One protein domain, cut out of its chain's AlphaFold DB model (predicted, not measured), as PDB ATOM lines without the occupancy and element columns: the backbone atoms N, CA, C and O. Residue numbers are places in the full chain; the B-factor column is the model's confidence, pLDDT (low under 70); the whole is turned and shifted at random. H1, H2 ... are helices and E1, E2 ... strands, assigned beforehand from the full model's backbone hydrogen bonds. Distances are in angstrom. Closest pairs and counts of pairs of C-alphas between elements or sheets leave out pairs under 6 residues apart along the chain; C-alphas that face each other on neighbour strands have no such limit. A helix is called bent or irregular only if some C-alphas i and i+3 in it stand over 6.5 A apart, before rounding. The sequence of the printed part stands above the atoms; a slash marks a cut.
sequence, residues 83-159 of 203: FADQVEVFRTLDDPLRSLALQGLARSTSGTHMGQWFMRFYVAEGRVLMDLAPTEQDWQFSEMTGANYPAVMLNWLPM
ATOM      1  N   PHE A  83      72.639   9.116  42.867       85.94
ATOM      2  CA  PHE A  83      73.527   9.611  41.804       85.94
ATOM      3  C   PHE A  83      74.860  10.171  42.339       85.94
ATOM      4  O   PHE A  83      75.919   9.819  41.830       85.94
ATOM      5  N   ALA A  84      74.828  10.960  43.418       83.69
ATOM      6  CA  ALA A  84      76.039  11.487  44.057       83.69
ATOM      7  C   ALA A  84      77.000  10.376  44.530       83.69
ATOM      8  O   ALA A  84      78.217  10.496  44.393       83.69
ATOM      9  N   ASP A  85      76.453   9.264  45.021       85.00
ATOM     10  CA  ASP A  85      77.228   8.091  45.424       85.00
ATOM     11  C   ASP A  85      77.775   7.324  44.212       85.00
ATOM     12  O   ASP A  85      78.874   6.781  44.291       85.00
ATOM     13  N   GLN A  86      77.051   7.291  43.086       88.06
ATOM     14  CA  GLN A  86      77.558   6.708  41.838       88.06
ATOM     15  C   GLN A  86      78.769   7.492  41.317       88.06
ATOM     16  O   GLN A  86      79.778   6.884  40.966       88.06
ATOM     17  N   VAL A  87      78.704   8.828  41.332       88.25
ATOM     18  CA  VAL A  87      79.836   9.695  40.958       88.25
ATOM     19  C   VAL A  87      81.059   9.405  41.832       88.25
ATOM     20  O   VAL A  87      82.161   9.243  41.312       88.25
ATOM     21  N   GLU A  88      80.877   9.271  43.147       85.38
ATOM     22  CA  GLU A  88      81.972   8.941  44.069       85.38
ATOM     23  C   GLU A  88      82.557   7.540  43.820       85.38
ATOM     24  O   GLU A  88      83.766   7.344  43.953       85.38
ATOM     25  N   VAL A  89      81.730   6.562  43.435       86.88
ATOM     26  CA  VAL A  89      82.220   5.235  43.030       86.88
ATOM     27  C   VAL A  89      83.110   5.346  41.794       86.88
ATOM     28  O   VAL A  89      84.216   4.810  41.809       86.88
ATOM     29  N   PHE A  90      82.680   6.069  40.754       89.56
ATOM     30  CA  PHE A  90      83.509   6.269  39.560       89.56
ATOM     31  C   PHE A  90      84.817   6.991  39.887       89.56
ATOM     32  O   PHE A  90      85.871   6.563  39.426       89.56
ATOM     33  N   ARG A  91      84.767   8.010  40.749       88.69
ATOM     34  CA  ARG A  91      85.956   8.705  41.252       88.69
ATOM     35  C   ARG A  91      86.912   7.755  41.978       88.69
ATOM     36  O   ARG A  91      88.095   7.739  41.683       88.69
ATOM     37  N   THR A  92      86.401   6.911  42.874       86.25
ATOM     38  CA  THR A  92      87.222   5.953  43.641       86.25
ATOM     39  C   THR A  92      87.945   4.950  42.733       86.25
ATOM     40  O   THR A  92      89.060   4.534  43.039       86.25
ATOM     41  N   LEU A  93      87.317   4.557  41.619       86.56
ATOM     42  CA  LEU A  93      87.913   3.648  40.635       86.56
ATOM     43  C   LEU A  93      88.961   4.334  39.747       86.56
ATOM     44  O   LEU A  93      89.905   3.681  39.310       86.56
ATOM     45  N   ASP A  94      88.786   5.622  39.465       89.81
ATOM     46  CA  ASP A  94      89.591   6.373  38.501       89.81
ATOM     47  C   ASP A  94      90.777   7.115  39.149       89.81
ATOM     48  O   ASP A  94      91.901   7.033  38.645       89.81
ATOM     49  N   ASP A  95      90.563   7.763  40.298       91.19
ATOM     50  CA  ASP A  95      91.530   8.651  40.956       91.19
ATOM     51  C   ASP A  95      92.917   8.023  41.180       91.19
ATOM     52  O   ASP A  95      93.910   8.709  40.918       91.19
ATOM     53  N   PRO A  96      93.063   6.756  41.631       89.06
ATOM     54  CA  PRO A  96      94.387   6.181  41.863       89.06
ATOM     55  C   PRO A  96      95.223   6.096  40.581       89.06
ATOM     56  O   PRO A  96      96.390   6.492  40.567       89.06
ATOM     57  N   LEU A  97      94.615   5.619  39.489       88.94
ATOM     58  CA  LEU A  97      95.287   5.485  38.197       88.94
ATOM     59  C   LEU A  97      95.492   6.849  37.541       88.94
ATOM     60  O   LEU A  97      96.567   7.101  36.998       88.94
ATOM     61  N   ARG A  98      94.507   7.751  37.642       90.31
ATOM     62  CA  ARG A  98      94.633   9.130  37.160       90.31
ATOM     63  C   ARG A  98      95.768   9.861  37.867       90.31
ATOM     64  O   ARG A  98      96.592  10.475  37.202       90.31
ATOM     65  N   SER A  99      95.855   9.763  39.193       90.88
ATOM     66  CA  SER A  99      96.936  10.366  39.978       90.88
ATOM     67  C   SER A  99      98.301   9.821  39.561       90.88
ATOM     68  O   SER A  99      99.231  10.595  39.338       90.88
ATOM     69  N   LEU A 100      98.417   8.502  39.375       89.06
ATOM     70  CA  LEU A 100      99.655   7.883  38.907       89.06
ATOM     71  C   LEU A 100     100.038   8.353  37.490       89.06
ATOM     72  O   LEU A 100     101.202   8.670  37.249       89.06
ATOM     73  N   ALA A 101      99.071   8.462  36.576       87.94
ATOM     74  CA  ALA A 101      99.291   8.981  35.227       87.94
ATOM     75  C   ALA A 101      99.717  10.459  35.235       87.94
ATOM     76  O   ALA A 101     100.687  10.818  34.573       87.94
ATOM     77  N   LEU A 102      99.058  11.308  36.035       87.25
ATOM     78  CA  LEU A 102      99.425  12.721  36.195       87.25
ATOM     79  C   LEU A 102     100.827  12.887  36.800       87.25
ATOM     80  O   LEU A 102     101.581  13.752  36.362       87.25
ATOM     81  N   GLN A 103     101.216  12.039  37.755       87.44
ATOM     82  CA  GLN A 103     102.592  12.005  38.265       87.44
ATOM     83  C   GLN A 103     103.591  11.572  37.186       87.44
ATOM     84  O   GLN A 103     104.685  12.129  37.117       87.44
ATOM     85  N   GLY A 104     103.227  10.604  36.341       84.44
ATOM     86  CA  GLY A 104     104.018  10.206  35.175       84.44
ATOM     87  C   GLY A 104     104.233  11.366  34.202       84.44
ATOM     88  O   GLY A 104     105.374  11.650  33.844       84.44
ATOM     89  N   LEU A 105     103.160  12.092  33.871       81.62
ATOM     90  CA  LEU A 105     103.204  13.300  33.041       81.62
ATOM     91  C   LEU A 105     104.094  14.386  33.663       81.62
ATOM     92  O   LEU A 105     104.971  14.931  32.997       81.62
ATOM     93  N   ALA A 106     103.930  14.670  34.957       80.88
ATOM     94  CA  ALA A 106     104.774  15.641  35.650       80.88
ATOM     95  C   ALA A 106     106.256  15.222  35.619       80.88
ATOM     96  O   ALA A 106     107.126  16.030  35.303       80.88
ATOM     97  N   ARG A 107     106.567  13.942  35.849       78.38
ATOM     98  CA  ARG A 107     107.947  13.431  35.776       78.38
ATOM     99  C   ARG A 107     108.538  13.527  34.373       78.38
ATOM    100  O   ARG A 107     109.708  13.887  34.257       78.38
ATOM    101  N   SER A 108     107.758  13.270  33.319       72.75
ATOM    102  CA  SER A 108     108.236  13.506  31.951       72.75
ATOM    103  C   SER A 108     108.539  14.987  31.709       72.75
ATOM    104  O   SER A 108     109.497  15.290  31.003       72.75
ATOM    105  N   THR A 109     107.820  15.909  32.364       67.19
ATOM    106  CA  THR A 109     108.092  17.355  32.259       67.19
ATOM    107  C   THR A 109     109.348  17.815  32.994       67.19
ATOM    108  O   THR A 109     110.043  18.696  32.504       67.19
ATOM    109  N   SER A 110     109.702  17.196  34.123       60.66
ATOM    110  CA  SER A 110     110.835  17.646  34.945       60.66
ATOM    111  C   SER A 110     112.219  17.197  34.453       60.66
ATOM    112  O   SER A 110     113.215  17.729  34.933       60.66
ATOM    113  N   GLY A 111     112.307  16.224  33.535       55.44
ATOM    114  CA  GLY A 111     113.585  15.624  33.111       55.44
ATOM    115  C   GLY A 111     113.829  15.524  31.600       55.44
ATOM    116  O   GLY A 111     114.865  15.002  31.201       55.44
ATOM    117  N   THR A 112     112.903  15.987  30.752       54.12
ATOM    118  CA  THR A 112     113.009  15.917  29.277       54.12
ATOM    119  C   THR A 112     112.553  17.229  28.617       54.12
ATOM    120  O   THR A 112     112.187  18.168  29.321       54.12
ATOM    121  N   HIS A 113     112.556  17.313  27.275       55.22
ATOM    122  CA  HIS A 113     112.143  18.478  26.460       55.22
ATOM    123  C   HIS A 113     110.805  19.136  26.860       55.22
ATOM    124  O   HIS A 113     110.552  20.281  26.496       55.22
ATOM    125  N   MET A 114     109.968  18.463  27.653       55.47
ATOM    126  CA  MET A 114     108.762  19.046  28.242       55.47
ATOM    127  C   MET A 114     108.991  20.164  29.275       55.47
ATOM    128  O   MET A 114     108.073  20.936  29.523       55.47
ATOM    129  N   GLY A 115     110.190  20.317  29.847       58.84
ATOM    130  CA  GLY A 115     110.514  21.465  30.714       58.84
ATOM    131  C   GLY A 115     110.531  22.816  29.978       58.84
ATOM    132  O   GLY A 115     110.575  23.863  30.615       58.84
ATOM    133  N   GLN A 116     110.491  22.785  28.642       67.06
ATOM    134  CA  GLN A 116     110.379  23.950  27.759       67.06
ATOM    135  C   GLN A 116     108.942  24.173  27.267       67.06
ATOM    136  O   GLN A 116     108.721  25.025  26.415       67.06
ATOM    137  N   TRP A 117     107.970  23.390  27.747       76.88
ATOM    138  CA  TRP A 117     106.582  23.552  27.331       76.88
ATOM    139  C   TRP A 117     105.943  24.749  28.024       76.88
ATOM    140  O   TRP A 117     106.180  25.033  29.199       76.88
ATOM    141  N   PHE A 118     105.089  25.427  27.277       79.56
ATOM    142  CA  PHE A 118     104.394  26.626  27.688       79.56
ATOM    143  C   PHE A 118     103.001  26.270  28.192       79.56
ATOM    144  O   PHE A 118     102.307  25.426  27.627       79.56
ATOM    145  N   MET A 119     102.566  26.945  29.250       84.81
ATOM    146  CA  MET A 119     101.157  26.981  29.620       84.81
ATOM    147  C   MET A 119     100.500  28.087  28.803       84.81
ATOM    148  O   MET A 119     100.810  29.265  28.994       84.81
ATOM    149  N   ARG A 120      99.617  27.718  27.879       85.25
ATOM    150  CA  ARG A 120      98.936  28.676  27.012       85.25
ATOM    151  C   ARG A 120      97.532  28.930  27.538       85.25
ATOM    152  O   ARG A 120      96.766  28.000  27.777       85.25
ATOM    153  N   PHE A 121      97.197  30.208  27.678       87.19
ATOM    154  CA  PHE A 121      95.851  30.681  27.977       87.19
ATOM    155  C   PHE A 121      95.266  31.323  26.724       87.19
ATOM    156  O   PHE A 121      95.920  32.153  26.096       87.19
ATOM    157  N   TYR A 122      94.042  30.960  26.359       84.44
ATOM    158  CA  TYR A 122      93.365  31.522  25.189       84.44
ATOM    159  C   TYR A 122      91.858  31.595  25.414       84.44
ATOM    160  O   TYR A 122      91.313  30.915  26.281       84.44
ATOM    161  N   VAL A 123      91.175  32.452  24.654       87.19
ATOM    162  CA  VAL A 123      89.716  32.591  24.725       87.19
ATOM    163  C   VAL A 123      89.078  31.766  23.617       87.19
ATOM    164  O   VAL A 123      89.383  31.966  22.444       87.19
ATOM    165  N   ALA A 124      88.156  30.881  23.984       83.62
ATOM    166  CA  ALA A 124      87.311  30.149  23.049       83.62
ATOM    167  C   ALA A 124      85.884  30.087  23.603       83.62
ATOM    168  O   ALA A 124      85.690  29.888  24.802       83.62
ATOM    169  N   GLU A 125      84.889  30.318  22.743       85.44
ATOM    170  CA  GLU A 125      83.461  30.273  23.111       85.44
ATOM    171  C   GLU A 125      83.114  31.115  24.360       85.44
ATOM    172  O   GLU A 125      82.301  30.736  25.202       85.44
ATOM    173  N   GLY A 126      83.769  32.274  24.511       87.06
ATOM    174  CA  GLY A 126      83.548  33.188  25.636       87.06
ATOM    175  C   GLY A 126      84.121  32.718  26.981       87.06
ATOM    176  O   GLY A 126      83.761  33.276  28.016       87.06
ATOM    177  N   ARG A 127      85.006  31.713  26.994       83.19
ATOM    178  CA  ARG A 127      85.682  31.206  28.199       83.19
ATOM    179  C   ARG A 127      87.198  31.243  28.028       83.19
ATOM    180  O   ARG A 127      87.702  31.049  26.926       83.19
ATOM    181  N   VAL A 128      87.920  31.475  29.126       86.19
ATOM    182  CA  VAL A 128      89.380  31.301  29.160       86.19
ATOM    183  C   VAL A 128      89.671  29.814  29.311       86.19
ATOM    184  O   VAL A 128      89.261  29.194  30.294       86.19
ATOM    185  N   LEU A 129      90.361  29.251  28.328       84.31
ATOM    186  CA  LEU A 129      90.869  27.890  28.337       84.31
ATOM    187  C   LEU A 129      92.372  27.897  28.610       84.31
ATOM    188  O   LEU A 129      93.059  28.897  28.391       84.31
ATOM    189  N   MET A 130      92.860  26.763  29.102       84.31
ATOM    190  CA  MET A 130      94.266  26.524  29.394       84.31
ATOM    191  C   MET A 130      94.670  25.181  28.792       84.31
ATOM    192  O   MET A 130      93.999  24.175  29.035       84.31
ATOM    193  N   ASP A 131      95.770  25.160  28.048       81.81
ATOM    194  CA  ASP A 131      96.420  23.935  27.589       81.81
ATOM    195  C   ASP A 131      97.950  24.017  27.713       81.81
ATOM    196  O   ASP A 131      98.512  25.004  28.200       81.81
ATOM    197  N   LEU A 132      98.616  22.918  27.359       80.12
ATOM    198  CA  LEU A 132     100.069  22.833  27.301       80.12
ATOM    199  C   LEU A 132     100.509  22.896  25.840       80.12
ATOM    200  O   LEU A 132     100.000  22.130  25.028       80.12
ATOM    201  N   ALA A 133     101.465  23.766  25.531       79.62
ATOM    202  CA  ALA A 133     102.018  23.964  24.201       79.62
ATOM    203  C   ALA A 133     103.510  23.590  24.171       79.62
ATOM    204  O   ALA A 133     104.265  24.043  25.031       79.62
ATOM    205  N   PRO A 134     103.979  22.804  23.189       74.50
ATOM    206  CA  PRO A 134     105.390  22.452  23.072       74.50
ATOM    207  C   PRO A 134     106.278  23.626  22.630       74.50
ATOM    208  O   PRO A 134     107.499  23.531  22.738       74.50
ATOM    209  N   THR A 135     105.688  24.709  22.116       76.06
ATOM    210  CA  THR A 135     106.381  25.872  21.544       76.06
ATOM    211  C   THR A 135     105.640  27.171  21.860       76.06
ATOM    212  O   THR A 135     104.449  27.147  22.157       76.06
ATOM    213  N   GLU A 136     106.323  28.314  21.727       78.31
ATOM    214  CA  GLU A 136     105.703  29.651  21.830       78.31
ATOM    215  C   GLU A 136     104.792  29.985  20.641       78.31
ATOM    216  O   GLU A 136     103.915  30.839  20.744       78.31
ATOM    217  N   GLN A 137     105.019  29.330  19.502       77.62
ATOM    218  CA  GLN A 137     104.231  29.513  18.288       77.62
ATOM    219  C   GLN A 137     102.936  28.699  18.344       77.62
ATOM    220  O   GLN A 137     102.832  27.722  19.093       77.62
ATOM    221  N   ASP A 138     101.966  29.089  17.515       72.62
ATOM    222  CA  ASP A 138     100.775  28.281  17.282       72.62
ATOM    223  C   ASP A 138     101.173  26.886  16.797       72.62
ATOM    224  O   ASP A 138     102.001  26.729  15.902       72.62
ATOM    225  N   TRP A 139     100.564  25.876  17.408       72.56
ATOM    226  CA  TRP A 139     100.863  24.471  17.179       72.56
ATOM    227  C   TRP A 139      99.554  23.684  17.080       72.56
ATOM    228  O   TRP A 139      98.540  24.051  17.691       72.56
ATOM    229  N   GLN A 140      99.573  22.590  16.324       73.31
ATOM    230  CA  GLN A 140      98.454  21.658  16.225       73.31
ATOM    231  C   GLN A 140      98.704  20.400  17.050       73.31
ATOM    232  O   GLN A 140      99.805  19.858  17.074       73.31
ATOM    233  N   PHE A 141      97.642  19.861  17.657       68.62
ATOM    234  CA  PHE A 141      97.720  18.650  18.482       68.62
ATOM    235  C   PHE A 141      98.391  17.456  17.776       68.62
ATOM    236  O   PHE A 141      99.097  16.673  18.404       68.62
ATOM    237  N   SER A 142      98.215  17.331  16.459       72.31
ATOM    238  CA  SER A 142      98.850  16.297  15.632       72.31
ATOM    239  C   SER A 142     100.384  16.350  15.649       72.31
ATOM    240  O   SER A 142     101.025  15.304  15.534       72.31
ATOM    241  N   GLU A 143     100.983  17.525  15.846       74.50
ATOM    242  CA  GLU A 143     102.437  17.725  15.852       74.50
ATOM    243  C   GLU A 143     103.117  17.062  17.064       74.50
ATOM    244  O   GLU A 143     104.268  16.633  16.968       74.50
ATOM    245  N   MET A 144     102.383  16.847  18.168       72.56
ATOM    246  CA  MET A 144     102.870  16.116  19.352       72.56
ATOM    247  C   MET A 144     103.196  14.640  19.087       72.56
ATOM    248  O   MET A 144     103.814  13.991  19.924       72.56
ATOM    249  N   THR A 145     102.798  14.095  17.937       78.69
ATOM    250  CA  THR A 145     103.118  12.711  17.551       78.69
ATOM    251  C   THR A 145     104.510  12.557  16.926       78.69
ATOM    252  O   THR A 145     104.924  11.438  16.616       78.69
ATOM    253  N   GLY A 146     105.246  13.660  16.736       76.94
ATOM    254  CA  GLY A 146     106.605  13.641  16.203       76.94
ATOM    255  C   GLY A 146     107.608  12.939  17.126       76.94
ATOM    256  O   GLY A 146     107.492  12.981  18.346       76.94
ATOM    257  N   ALA A 147     108.650  12.341  16.539       78.75
ATOM    258  CA  ALA A 147     109.652  11.539  17.258       78.75
ATOM    259  C   ALA A 147     110.432  12.298  18.354       78.75
ATOM    260  O   ALA A 147     111.040  11.672  19.218       78.75
ATOM    261  N   ASN A 148     110.416  13.634  18.319       74.88
ATOM    262  CA  ASN A 148     111.111  14.491  19.282       74.88
ATOM    263  C   ASN A 148     110.292  14.756  20.558       74.88
ATOM    264  O   ASN A 148     110.808  15.370  21.493       74.88
ATOM    265  N   TYR A 149     109.032  14.318  20.608       75.75
ATOM    266  CA  TYR A 149     108.148  14.517  21.752       75.75
ATOM    267  C   TYR A 149     107.923  13.203  22.505       75.75
ATOM    268  O   TYR A 149     107.836  12.137  21.891       75.75
ATOM    269  N   PRO A 150     107.831  13.244  23.846       74.94
ATOM    270  CA  PRO A 150     107.484  12.055  24.607       74.94
ATOM    271  C   PRO A 150     106.053  11.612  24.268       74.94
ATOM    272  O   PRO A 150     105.206  12.427  23.907       74.94
ATOM    273  N   ALA A 151     105.765  10.319  24.421       82.75
ATOM    274  CA  ALA A 151     104.435   9.753  24.198       82.75
ATOM    275  C   ALA A 151     103.470  10.133  25.338       82.75
ATOM    276  O   ALA A 151     103.117   9.312  26.185       82.75
ATOM    277  N   VAL A 152     103.076  11.404  25.375       77.31
ATOM    278  CA  VAL A 152     102.227  12.002  26.407       77.31
ATOM    279  C   VAL A 152     100.978  12.603  25.785       77.31
ATOM    280  O   VAL A 152     101.017  13.201  24.715       77.31
ATOM    281  N   MET A 153      99.853  12.459  26.478       77.75
ATOM    282  CA  MET A 153      98.586  13.057  26.080       77.75
ATOM    283  C   MET A 153      97.819  13.476  27.330       77.75
ATOM    284  O   MET A 153      97.631  12.677  28.247       77.75
ATOM    285  N   LEU A 154      97.379  14.733  27.356       77.31
ATOM    286  CA  LEU A 154      96.508  15.275  28.391       77.31
ATOM    287  C   LEU A 154      95.499  16.211  27.730       77.31
ATOM    288  O   LEU A 154      95.792  17.376  27.480       77.31
ATOM    289  N   ASN A 155      94.319  15.693  27.414       74.12
ATOM    290  CA  ASN A 155      93.281  16.460  26.746       74.12
ATOM    291  C   ASN A 155      91.878  16.005  27.160       74.12
ATOM    292  O   ASN A 155      91.627  14.839  27.457       74.12
ATOM    293  N   TRP A 156      90.956  16.963  27.141       74.25
ATOM    294  CA  TRP A 156      89.519  16.727  27.132       74.25
ATOM    295  C   TRP A 156      89.007  17.210  25.783       74.25
ATOM    296  O   TRP A 156      89.122  18.392  25.472       74.25
ATOM    297  N   LEU A 157      88.490  16.290  24.972       79.00
ATOM    298  CA  LEU A 157      88.015  16.592  23.626       79.00
ATOM    299  C   LEU A 157      86.486  16.499  23.602       79.00
ATOM    300  O   LEU A 157      85.957  15.384  23.582       79.00
ATOM    301  N   PRO A 158      85.752  17.626  23.641       79.62
ATOM    302  CA  PRO A 158      84.321  17.589  23.378       79.62
ATOM    303  C   PRO A 158      84.092  17.119  21.935       79.62
ATOM    304  O   PRO A 158      84.763  17.572  21.011       79.62
ATOM    305  N   MET A 159      83.157  16.189  21.743       84.50
ATOM    306  CA  MET A 159      82.814  15.652  20.426       84.50
ATOM    307  C   MET A 159      81.303  15.712  20.218       84.50
ATOM    308  O   MET A 159      80.531  15.330  21.100       84.50
TER     309      MET A 159
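This is residues 83 to 159 of the 203 residues of an uncharacterized protein of Deinococcus cellulosilyticus NBRC 106333 = KACC 11606 (UniProt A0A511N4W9). A long bent helix, H1, and a two-strand hairpin, E1 and E2, make an open V with short H2 at its corner. H3 and residues 146 to 159 fold back to one side; residues 83 to 100 of H1 stick out. The printed part has 77 residues, class mixed, ordered H1, H2, E1, E2, H3, and is loose: radius of gyration of the C-alphas 15.4 A, spans 44 by 34 by 19 A.

H1, residues 83 to 111, assigned as one helix by its hydrogen bonds, is bent: C-alphas 93 and 96 are 7.1 A apart. Its arms, H1a (83 to 93) and H1b (96 to 111), stand at a steep tilt of 50 degrees. H1b and H2, residues 113 to 116, are close but not clearly touching; their closest C-alphas, of Thr 109 and Gly 115, are 5.0 A apart. E1, residues 118 to 124, and E2, residues 127 to 133, form an antiparallel hairpin; N 120 and O 131 are within hydrogen-bond range, 2.9 A. H3, residues 141 to 145, is apart from H1b and E1. Every O i to N i+4 pair is within range in H1a, 11 of 12 in H1b and 0 of 1 in H3, against 2 of 2 O i to N i+3 pairs; H2 is too short.

H1a begins at C-alpha 83 (73.527, 9.611, 41.804) and spans 15.6 A, H1b 23.1 A, E1 18.0 A, E2 18.3 A. H3 ends at C-alpha 145 (103.118, 12.711, 17.551).

The farthest C-alphas, of Phe 83 and Asn 148, are 44.1 A apart. The printed part has no cut and no long link. pLDDT is under 70 at residues 109 to 116 and 141.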